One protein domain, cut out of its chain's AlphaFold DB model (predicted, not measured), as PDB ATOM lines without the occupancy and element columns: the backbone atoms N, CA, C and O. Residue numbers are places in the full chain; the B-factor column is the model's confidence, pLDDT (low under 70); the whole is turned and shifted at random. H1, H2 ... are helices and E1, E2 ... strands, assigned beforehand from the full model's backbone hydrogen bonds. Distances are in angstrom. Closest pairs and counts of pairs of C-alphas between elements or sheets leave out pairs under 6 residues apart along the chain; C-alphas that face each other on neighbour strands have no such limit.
ATOM      1  N   TYR A   2      38.558  29.719  27.572       50.00
ATOM      2  CA  TYR A   2      39.871  30.266  27.910       50.00
ATOM      3  C   TYR A   2      40.166  31.383  26.893       50.00
ATOM      4  O   TYR A   2      40.099  31.094  25.697       50.00
ATOM      5  N   PRO A   3      40.432  32.633  27.320       53.88
ATOM      6  CA  PRO A   3      40.595  33.771  26.405       53.88
ATOM      7  C   PRO A   3      41.655  33.525  25.324       53.88
ATOM      8  O   PRO A   3      41.508  33.945  24.181       53.88
ATOM      9  N   TYR A   4      42.682  32.743  25.668       53.75
ATOM     10  CA  TYR A   4      43.811  32.400  24.802       53.75
ATOM     11  C   TYR A   4      43.648  31.051  24.082       53.75
ATOM     12  O   TYR A   4      44.607  30.522  23.525       53.75
ATOM     13  N   HIS A   5      42.459  30.444  24.122       51.78
ATOM     14  CA  HIS A   5      42.205  29.185  23.428       51.78
ATOM     15  C   HIS A   5      42.171  29.417  21.917       51.78
ATOM     16  O   HIS A   5      41.469  30.313  21.453       51.78
ATOM     17  N   LEU A   6      42.833  28.558  21.135       49.53
ATOM     18  CA  LEU A   6      42.862  28.662  19.667       49.53
ATOM     19  C   LEU A   6      41.465  28.638  19.015       49.53
ATOM     20  O   LEU A   6      41.288  29.132  17.909       49.53
ATOM     21  N   LEU A   7      40.475  28.063  19.703       50.44
ATOM     22  CA  LEU A   7      39.075  27.992  19.255       50.44
ATOM     23  C   LEU A   7      38.207  29.160  19.753       50.44
ATOM     24  O   LEU A   7      36.988  29.122  19.588       50.44
ATOM     25  N   ASN A   8      38.788  30.161  20.418       57.09
ATOM     26  CA  ASN A   8      38.026  31.314  20.873       57.09
ATOM     27  C   ASN A   8      37.574  32.107  19.634       57.09
ATOM     28  O   ASN A   8      38.399  32.664  18.914       57.09
ATOM     29  N   GLN A   9      36.266  32.114  19.358       55.25
ATOM     30  CA  GLN A   9      35.654  32.580  18.100       55.25
ATOM     31  C   GLN A   9      35.667  34.112  17.922       55.25
ATOM     32  O   GLN A   9      34.712  34.707  17.428       55.25
ATOM     33  N   GLY A  10      36.722  34.793  18.361       64.69
ATOM     34  CA  GLY A  10      36.867  36.234  18.188       64.69
ATOM     35  C   GLY A  10      35.820  37.070  18.929       64.69
ATOM     36  O   GLY A  10      35.703  38.248  18.624       64.69
ATOM     37  N   PHE A  11      35.071  36.522  19.895       72.38
ATOM     38  CA  PHE A  11      34.032  37.276  20.610       72.38
ATOM     39  C   PHE A  11      34.608  38.471  21.385       72.38
ATOM     40  O   PHE A  11      34.037  39.555  21.367       72.38
ATOM     41  N   GLU A  12      35.779  38.313  22.005       71.62
ATOM     42  CA  GLU A  12      36.476  39.417  22.678       71.62
ATOM     43  C   GLU A  12      37.009  40.451  21.676       71.62
ATOM     44  O   GLU A  12      36.871  41.650  21.900       71.62
ATOM     45  N   ALA A  13      37.530  40.004  20.528       71.69
ATOM     46  CA  ALA A  13      37.947  40.897  19.445       71.69
ATOM     47  C   ALA A  13      36.749  41.656  18.839       71.69
ATOM     48  O   ALA A  13      36.852  42.841  18.522       71.69
ATOM     49  N   LEU A  14      35.594  40.996  18.721       77.25
ATOM     50  CA  LEU A  14      34.335  41.597  18.298       77.25
ATOM     51  C   LEU A  14      33.847  42.613  19.331       77.25
ATOM     52  O   LEU A  14      33.436  43.704  18.947       77.25
ATOM     53  N   ARG A  15      33.931  42.289  20.625       80.81
ATOM     54  CA  ARG A  15      33.575  43.202  21.714       80.81
ATOM     55  C   ARG A  15      34.462  44.435  21.714       80.81
ATOM     56  O   ARG A  15      33.937  45.539  21.775       80.81
ATOM     57  N   GLU A  16      35.775  44.268  21.566       79.69
ATOM     58  CA  GLU A  16      36.708  45.388  21.439       79.69
ATOM     59  C   GLU A  16      36.384  46.239  20.204       79.69
ATOM     60  O   GLU A  16      36.327  47.469  20.289       79.69
ATOM     61  N   LYS A  17      36.119  45.597  19.059       81.88
ATOM     62  CA  LYS A  17      35.715  46.294  17.836       81.88
ATOM     63  C   LYS A  17      34.438  47.099  18.071       81.88
ATOM     64  O   LYS A  17      34.452  48.294  17.813       81.88
ATOM     65  N   LEU A  18      33.379  46.484  18.592       87.00
ATOM     66  CA  LEU A  18      32.101  47.140  18.883       87.00
ATOM     67  C   LEU A  18      32.265  48.275  19.892       87.00
ATOM     68  O   LEU A  18      31.766  49.372  19.657       87.00
ATOM     69  N   ALA A  19      33.003  48.046  20.978       88.06
ATOM     70  CA  ALA A  19      33.249  49.062  21.990       88.06
ATOM     71  C   ALA A  19      33.929  50.288  21.377       88.06
ATOM     72  O   ALA A  19      33.535  51.426  21.624       88.06
ATOM     73  N   ARG A  20      34.910  50.059  20.506       89.12
ATOM     74  CA  ARG A  20      35.574  51.121  19.768       89.12
ATOM     75  C   ARG A  20      34.651  51.820  18.763       89.12
ATOM     76  O   ARG A  20      34.687  53.041  18.706       89.12
ATOM     77  N   GLU A  21      33.855  51.096  17.984       90.56
ATOM     78  CA  GLU A  21      32.934  51.697  17.000       90.56
ATOM     79  C   GLU A  21      31.864  52.567  17.680       90.56
ATOM     80  O   GLU A  21      31.546  53.654  17.201       90.56
ATOM     81  N   VAL A  22      31.331  52.107  18.816       92.12
ATOM     82  CA  VAL A  22      30.177  52.724  19.486       92.12
ATOM     83  C   VAL A  22      30.593  53.780  20.513       92.12
ATOM     84  O   VAL A  22      29.978  54.841  20.587       92.12
ATOM     85  N   PHE A  23      31.631  53.518  21.313       93.25
ATOM     86  CA  PHE A  23      31.981  54.360  22.463       93.25
ATOM     87  C   PHE A  23      33.220  55.241  22.244       93.25
ATOM     88  O   PHE A  23      33.457  56.162  23.031       93.25
ATOM     89  N   CYS A  24      34.024  55.021  21.194       93.25
ATOM     90  CA  CYS A  24      35.202  55.859  20.951       93.25
ATOM     91  C   CYS A  24      34.807  57.308  20.657       93.25
ATOM     92  O   CYS A  24      34.037  57.605  19.749       93.25
ATOM     93  N   ARG A  25      35.420  58.243  21.388       94.75
ATOM     94  CA  ARG A  25      35.158  59.685  21.260       94.75
ATOM     95  C   ARG A  25      35.985  60.378  20.168       94.75
ATOM     96  O   ARG A  25      35.950  61.597  20.076       94.75
ATOM     97  N   ARG A  26      36.749  59.624  19.364       94.12
ATOM     98  CA  ARG A  26      37.583  60.126  18.245       94.12
ATOM     99  C   ARG A  26      38.473  61.328  18.612       94.12
ATOM    100  O   ARG A  26      38.696  62.216  17.789       94.12
ATOM    101  N   CYS A  27      39.004  61.339  19.838       94.38
ATOM    102  CA  CYS A  27      39.679  62.490  20.443       94.38
ATOM    103  C   CYS A  27      40.768  63.107  19.544       94.38
ATOM    104  O   CYS A  27      41.530  62.396  18.880       94.38
ATOM    105  N   GLU A  28      40.901  64.432  19.579       92.44
ATOM    106  CA  GLU A  28      41.985  65.153  18.894       92.44
ATOM    107  C   GLU A  28      43.333  64.993  19.599       92.44
ATOM    108  O   GLU A  28      44.358  64.844  18.944       92.44
ATOM    109  N   GLN A  29      43.337  64.941  20.936       91.19
ATOM    110  CA  GLN A  29      44.564  64.817  21.735       91.19
ATOM    111  C   GLN A  29      45.225  63.432  21.669       91.19
ATOM    112  O   GLN A  29      46.394  63.316  22.048       91.19
ATOM    113  N   ARG A  30      44.504  62.409  21.179       91.94
ATOM    114  CA  ARG A  30      44.981  61.030  20.938       91.94
ATOM    115  C   ARG A  30      45.751  60.412  22.118       91.94
ATOM    116  O   ARG A  30      46.836  59.865  21.944       91.94
ATOM    117  N   PHE A  31      45.187  60.474  23.326       94.44
ATOM    118  CA  PHE A  31      45.831  59.973  24.553       94.44
ATOM    119  C   PHE A  31      46.337  58.532  24.436       94.44
ATOM    120  O   PHE A  31      47.469  58.229  24.797       94.44
ATOM    121  N   CYS A  32      45.507  57.648  23.885       94.19
ATOM    122  CA  CYS A  32      45.837  56.240  23.719       94.19
ATOM    123  C   CYS A  32      46.982  55.991  22.724       94.19
ATOM    124  O   CYS A  32      47.798  55.107  22.968       94.19
ATOM    125  N   GLU A  33      47.062  56.770  21.642       94.81
ATOM    126  CA  GLU A  33      48.155  56.722  20.662       94.81
ATOM    127  C   GLU A  33      49.471  57.164  21.306       94.81
ATOM    128  O   GLU A  33      50.451  56.423  21.280       94.81
ATOM    129  N   LYS A  34      49.457  58.320  21.984       95.19
ATOM    130  CA  LYS A  34      50.625  58.886  22.678       95.19
ATOM    131  C   LYS A  34      51.145  58.001  23.807       95.19
ATOM    132  O   LYS A  34      52.341  57.974  24.062       95.19
ATOM    133  N   ALA A  35      50.257  57.271  24.478       96.19
ATOM    134  CA  ALA A  35      50.633  56.366  25.556       96.19
ATOM    135  C   ALA A  35      51.267  55.054  25.067       96.19
ATOM    136  O   ALA A  35      51.762  54.283  25.887       96.19
ATOM    137  N   CYS A  36      51.221  54.740  23.768       94.88
ATOM    138  CA  CYS A  36      51.738  53.474  23.263       94.88
ATOM    139  C   CYS A  36      53.264  53.533  23.050       94.88
ATOM    140  O   CYS A  36      53.714  54.191  22.112       94.88
ATOM    141  N   PRO A  37      54.078  52.763  23.801       94.94
ATOM    142  CA  PRO A  37      55.541  52.798  23.672       94.94
ATOM    143  C   PRO A  37      56.067  52.159  22.376       94.94
ATOM    144  O   PRO A  37      57.254  52.246  22.077       94.94
ATOM    145  N   LYS A  38      55.205  51.463  21.626       95.25
ATOM    146  CA  LYS A  38      55.548  50.767  20.375       95.25
ATOM    147  C   LYS A  38      54.822  51.324  19.154       95.25
ATOM    148  O   LYS A  38      54.858  50.693  18.101       95.25
ATOM    149  N   SER A  39      54.132  52.459  19.302       94.38
ATOM    150  CA  SER A  39      53.355  53.078  18.215       94.38
ATOM    151  C   SER A  39      52.452  52.060  17.501       94.38
ATOM    152  O   SER A  39      52.384  51.986  16.275       94.38
ATOM    153  N   ALA A  40      51.802  51.208  18.298       92.44
ATOM    154  CA  ALA A  40      50.918  50.151  17.822       92.44
ATOM    155  C   ALA A  40      49.474  50.638  17.634       92.44
ATOM    156  O   ALA A  40      48.620  49.843  17.262       92.44
ATOM    157  N   LEU A  41      49.179  51.903  17.933       91.81
ATOM    158  CA  LEU A  41      47.867  52.510  17.748       91.81
ATOM    159  C   LEU A  41      47.965  53.635  16.727       91.81
ATOM    160  O   LEU A  41      48.921  54.403  16.759       91.81
ATOM    161  N   GLU A  42      46.966  53.722  15.859       92.19
ATOM    162  CA  GLU A  42      46.899  54.689  14.764       92.19
ATOM    163  C   GLU A  42      45.468  55.200  14.610       92.19
ATOM    164  O   GLU A  42      44.526  54.407  14.607       92.19
ATOM    165  N   LYS A  43      45.285  56.510  14.451       92.06
ATOM    166  CA  LYS A  43      43.992  57.086  14.069       92.06
ATOM    167  C   LYS A  43      43.774  56.927  12.561       92.06
ATOM    168  O   LYS A  43      44.499  57.531  11.780       92.06
ATOM    169  N   GLY A  44      42.765  56.147  12.174       90.44
ATOM    170  CA  GLY A  44      42.351  56.040  10.774       90.44
ATOM    171  C   GLY A  44      41.558  57.258  10.297       90.44
ATOM    172  O   GLY A  44      41.249  58.163  11.076       90.44
ATOM    173  N   GLU A  45      41.197  57.254   9.016       92.19
ATOM    174  CA  GLU A  45      40.476  58.352   8.351       92.19
ATOM    175  C   GLU A  45      39.099  58.637   8.977       92.19
ATOM    176  O   GLU A  45      38.695  59.787   9.118       92.19
ATOM    177  N   ASP A  46      38.420  57.597   9.460       91.19
ATOM    178  CA  ASP A  46      37.155  57.659  10.213       91.19
ATOM    179  C   ASP A  46      37.303  58.198  11.653       91.19
ATOM    180  O   ASP A  46      36.347  58.238  12.436       91.19
ATOM    181  N   GLY A  47      38.522  58.574  12.039       91.25
ATOM    182  CA  GLY A  47      38.874  59.057  13.364       91.25
ATOM    183  C   GLY A  47      38.928  57.976  14.448       91.25
ATOM    184  O   GLY A  47      39.164  58.316  15.613       91.25
ATOM    185  N   LEU A  48      38.731  56.701  14.100       91.75
ATOM    186  CA  LEU A  48      38.829  55.581  15.030       91.75
ATOM    187  C   LEU A  48      40.270  55.097  15.161       91.75
ATOM    188  O   LEU A  48      41.029  55.015  14.195       91.75
ATOM    189  N   ILE A  49      40.633  54.711  16.381       91.50
ATOM    190  CA  ILE A  49      41.966  54.195  16.688       91.50
ATOM    191  C   ILE A  49      42.054  52.711  16.312       91.50
ATOM    192  O   ILE A  49      41.293  51.894  16.814       91.50
ATOM    193  N   ARG A  50      42.984  52.312  15.455       87.62
ATOM    194  CA  ARG A  50      43.257  50.917  15.077       87.62
ATOM    195  C   ARG A  50      44.501  50.419  15.800       87.62
ATOM    196  O   ARG A  50      45.476  51.149  15.916       87.62
ATOM    197  N   ARG A  51      44.457  49.177  16.293       87.00
ATOM    198  CA  ARG A  51      45.585  48.510  16.955       87.00
ATOM    199  C   ARG A  51      46.285  47.576  15.969       87.00
ATOM    200  O   ARG A  51      45.661  46.664  15.437       87.00
ATOM    201  N   ASN A  52      47.580  47.775  15.761       85.88
ATOM    202  CA  ASN A  52      48.441  46.855  15.033       85.88
ATOM    203  C   ASN A  52      48.890  45.724  15.971       85.88
ATOM    204  O   ASN A  52      49.724  45.923  16.858       85.88
ATOM    205  N   VAL A  53      48.323  44.537  15.762       78.81
ATOM    206  CA  VAL A  53      48.542  43.326  16.571       78.81
ATOM    207  C   VAL A  53      50.019  42.913  16.586       78.81
ATOM    208  O   VAL A  53      50.525  42.539  17.636       78.81
ATOM    209  N   PHE A  54      50.742  43.072  15.473       81.12
ATOM    210  CA  PHE A  54      52.155  42.686  15.364       81.12
ATOM    211  C   PHE A  54      53.114  43.627  16.104       81.12
ATOM    212  O   PHE A  54      54.213  43.223  16.471       81.12
ATOM    213  N   ARG A  55      52.718  44.888  16.330       86.44
ATOM    214  CA  ARG A  55      53.514  45.864  17.101       86.44
ATOM    215  C   ARG A  55      53.124  45.921  18.577       86.44
ATOM    216  O   ARG A  55      53.881  46.436  19.401       86.44
ATOM    217  N   CYS A  56      51.923  45.463  18.917       86.19
ATOM    218  CA  CYS A  56      51.391  45.541  20.268       86.19
ATOM    219  C   CYS A  56      52.097  44.540  21.194       86.19
ATOM    220  O   CYS A  56      52.085  43.343  20.946       86.19
ATOM    221  N   ILE A  57      52.649  45.034  22.303       87.31
ATOM    222  CA  ILE A  57      53.307  44.216  23.341       87.31
ATOM    223  C   ILE A  57      52.425  43.988  24.578       87.31
ATOM    224  O   ILE A  57      52.925  43.618  25.633       87.31
ATOM    225  N   SER A  58      51.127  44.292  24.492       86.50
ATOM    226  CA  SER A  58      50.164  44.108  25.593       86.50
ATOM    227  C   SER A  58      50.551  44.771  26.926       86.50
ATOM    228  O   SER A  58      50.234  44.266  27.994       86.50
ATOM    229  N   CYS A  59      51.193  45.943  26.886       90.94
ATOM    230  CA  CYS A  59      51.553  46.710  28.090       90.94
ATOM    231  C   CYS A  59      50.372  47.446  28.753       90.94
ATOM    232  O   CYS A  59      50.512  47.985  29.845       90.94
ATOM    233  N   TYR A  60      49.222  47.517  28.075       90.62
ATOM    234  CA  TYR A  60      47.984  48.165  28.537       90.62
ATOM    235  C   TYR A  60      48.058  49.676  28.818       90.62
ATOM    236  O   TYR A  60      47.064  50.256  29.252       90.62
ATOM    237  N   SER A  61      49.158  50.356  28.486       94.31
ATOM    238  CA  SER A  61      49.291  51.811  28.665       94.31
ATOM    239  C   SER A  61      48.170  52.596  27.975       94.31
ATOM    240  O   SER A  61      47.641  53.552  28.526       94.31
ATOM    241  N   CYS A  62      47.742  52.155  26.790       93.12
ATOM    242  CA  CYS A  62      46.660  52.796  26.047       93.12
ATOM    243  C   CYS A  62      45.271  52.618  26.678       93.12
ATOM    244  O   CYS A  62      44.424  53.494  26.514       93.12
ATOM    245  N   VAL A  63      45.051  51.516  27.400       92.62
ATOM    246  CA  VAL A  63      43.818  51.260  28.158       92.62
ATOM    247  C   VAL A  63      43.720  52.260  29.303       92.62
ATOM    248  O   VAL A  63      42.715  52.949  29.430       92.62
ATOM    249  N   LEU A  64      44.804  52.404  30.070       93.81
ATOM    250  CA  LEU A  64      44.886  53.346  31.189       93.81
ATOM    251  C   LEU A  64      44.816  54.808  30.735       93.81
ATOM    252  O   LEU A  64      44.233  55.643  31.415       93.81
ATOM    253  N   ALA A  65      45.387  55.120  29.572       95.56
ATOM    254  CA  ALA A  65      45.377  56.472  29.029       95.56
ATOM    255  C   ALA A  65      44.022  56.898  28.445       95.56
ATOM    256  O   ALA A  65      43.840  58.077  28.148       95.56
ATOM    257  N   CYS A  66      43.084  55.974  28.215       94.06
ATOM    258  CA  CYS A  66      41.770  56.329  27.695       94.06
ATOM    259  C   CYS A  66      40.884  56.863  28.835       94.06
ATOM    260  O   CYS A  66      40.434  56.065  29.657       94.06
ATOM    261  N   PRO A  67      40.529  58.163  28.860       93.44
ATOM    262  CA  PRO A  67      39.700  58.714  29.937       93.44
ATOM    263  C   PRO A  67      38.259  58.182  29.916       93.44
ATOM    264  O   PRO A  67      37.521  58.351  30.877       93.44
ATOM    265  N   PHE A  68      37.855  57.539  28.817       93.75
ATOM    266  CA  PHE A  68      36.516  56.987  28.615       93.75
ATOM    267  C   PHE A  68      36.466  55.460  28.758       93.75
ATOM    268  O   PHE A  68      35.409  54.875  28.553       93.75
ATOM    269  N   GLY A  69      37.597  54.800  29.035       90.50
ATOM    270  CA  GLY A  69      37.643  53.344  29.214       90.50
ATOM    271  C   GLY A  69      37.241  52.522  27.980       90.50
ATOM    272  O   GLY A  69      36.821  51.383  28.121       90.50
ATOM    273  N   VAL A  70      37.347  53.089  26.773       91.19
ATOM    274  CA  VAL A  70      36.871  52.449  25.529       91.19
ATOM    275  C   VAL A  70      37.791  51.325  25.063       91.19
ATOM    276  O   VAL A  70      37.343  50.351  24.467       91.19
ATOM    277  N   LEU A  71      39.099  51.488  25.273       87.69
ATOM    278  CA  LEU A  71      40.068  50.482  24.868       87.69
ATOM    279  C   LEU A  71      40.061  49.346  25.870       87.69
ATOM    280  O   LEU A  71      40.387  49.540  27.037       87.69
ATOM    281  N   GLU A  72      39.778  48.149  25.387       81.31
ATOM    282  CA  GLU A  72      39.952  46.960  26.194       81.31
ATOM    283  C   GLU A  72      41.404  46.490  26.160       81.31
ATOM    284  O   GLU A  72      42.202  46.826  25.268       81.31
ATOM    285  N   LYS A  73      41.749  45.689  27.168       77.56
ATOM    286  CA  LYS A  73      42.938  44.853  27.118       77.56
ATOM    287  C   LYS A  73      42.710  43.894  25.953       77.56
ATOM    288  O   LYS A  73      41.963  42.938  26.125       77.56
ATOM    289  N   SER A  74      43.287  44.166  24.773       64.94
ATOM    290  CA  SER A  74      43.278  43.161  23.704       64.94
ATOM    291  C   SER A  74      43.802  41.886  24.316       64.94
ATOM    292  O   SER A  74      44.939  41.840  24.799       64.94
ATOM    293  N   TYR A  75      43.004  40.846  24.195       58.72
ATOM    294  CA  TYR A  75      43.556  39.531  24.019       58.72
ATOM    295  C   TYR A  75      44.059  39.561  22.590       58.72
ATOM    296  O   TYR A  75      43.278  39.512  21.639       58.72
ATOM    297  N   LEU A  76      45.369  39.775  22.427       54.69
ATOM    298  CA  LEU A  76      45.986  39.378  21.175       54.69
ATOM    299  C   LEU A  76      45.549  37.927  21.016       54.69
ATOM    300  O   LEU A  76      45.918  37.078  21.833       54.69
ATOM    301  N   VAL A  77      44.717  37.654  20.009       53.59
ATOM    302  CA  VAL A  77      44.721  36.326  19.427       53.59
ATOM    303  C   VAL A  77      46.163  36.221  18.985       53.59
ATOM    304  O   VAL A  77      46.571  36.858  18.013       53.59
ATOM    305  N   TYR A  78      46.980  35.543  19.790       51.25
ATOM    306  CA  TYR A  78      48.200  34.995  19.265       51.25
ATOM    307  C   TYR A  78      47.684  34.191  18.087       51.25
ATOM    308  O   TYR A  78      47.042  33.158  18.273       51.25
ATOM    309  N   HIS A  79      47.862  34.723  16.878       51.34
ATOM    310  CA  HIS A  79      47.921  33.885  15.710       51.34
ATOM    311  C   HIS A  79      49.109  32.989  16.015       51.34
ATOM    312  O   HIS A  79      50.263  33.323  15.757       51.34
ATOM    313  N   SER A  80      48.819  31.905  16.725       53.75
ATOM    314  CA  SER A  80      49.674  30.758  16.827       53.75
ATOM    315  C   SER A  80      49.762  30.309  15.388       53.75
ATOM    316  O   SER A  80      48.857  29.657  14.871       53.75
ATOM    317  N   ASN A  81      50.796  30.790  14.710       58.72
ATOM    318  CA  ASN A  81      51.221  30.231  13.453       58.72
ATOM    319  C   ASN A  81      51.640  28.812  13.819       58.72
ATOM    320  O   ASN A  81      52.730  28.583  14.344       58.72
ATOM    321  N   ILE A  82      50.690  27.888  13.707       70.38
ATOM    322  CA  ILE A  82      50.947  26.476  13.924       70.38
ATOM    323  C   ILE A  82      51.890  26.078  12.798       70.38
ATOM    324  O   ILE A  82      51.634  26.399  11.638       70.38
TER     325      ILE A  82
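This is residues 2 to 82 of the 134 residues of the protein "4Fe-4S dicluster domain-containing protein" of Deltaproteobacteria bacterium (UniProt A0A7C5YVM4). With little regular structure, this is a loop-rich body in which a small hairpin, E1 and E2, and two short touching helices, H2 and H3, gather near one end, while the longer helix H1 runs along one side. The 81 printed residues, 27 in named elements, give H1, H2, E1, E2, H3, a mixed class with one antiparallel sheet, E1 - E2. It is compact, radius of gyration of the C-alphas 12.7 A, and spans 39 by 25 by 23 A.

Find E1, residues 41 to 43, from C-alpha 41 at (47.867, 52.510, 17.748); E2 is residues 49 to 51. H1, residues 11 to 23, runs 17.3 A from (34.032, 37.276, 20.610). H2 is residues 31 to 34; H3, residues 61 to 64, ends at (44.886, 53.346, 31.189).

In the hairpin, N 42 and O 50 are 3.0 A apart, within hydrogen-bond range. H2 and E1 come closest at C-alphas 33 and 41, 5.1 A. H2 and H3 touch, closest C-alphas 32 and 62, 4.2 A. H1 is apart from H2, H3 and E1. Every O i to N i+4 pair of H1 is within range; H2 and H3 are too short for one.

The printed part has no cut and no long link; pLDDT is under 70 at residues 2 to 10 and 74 to 81.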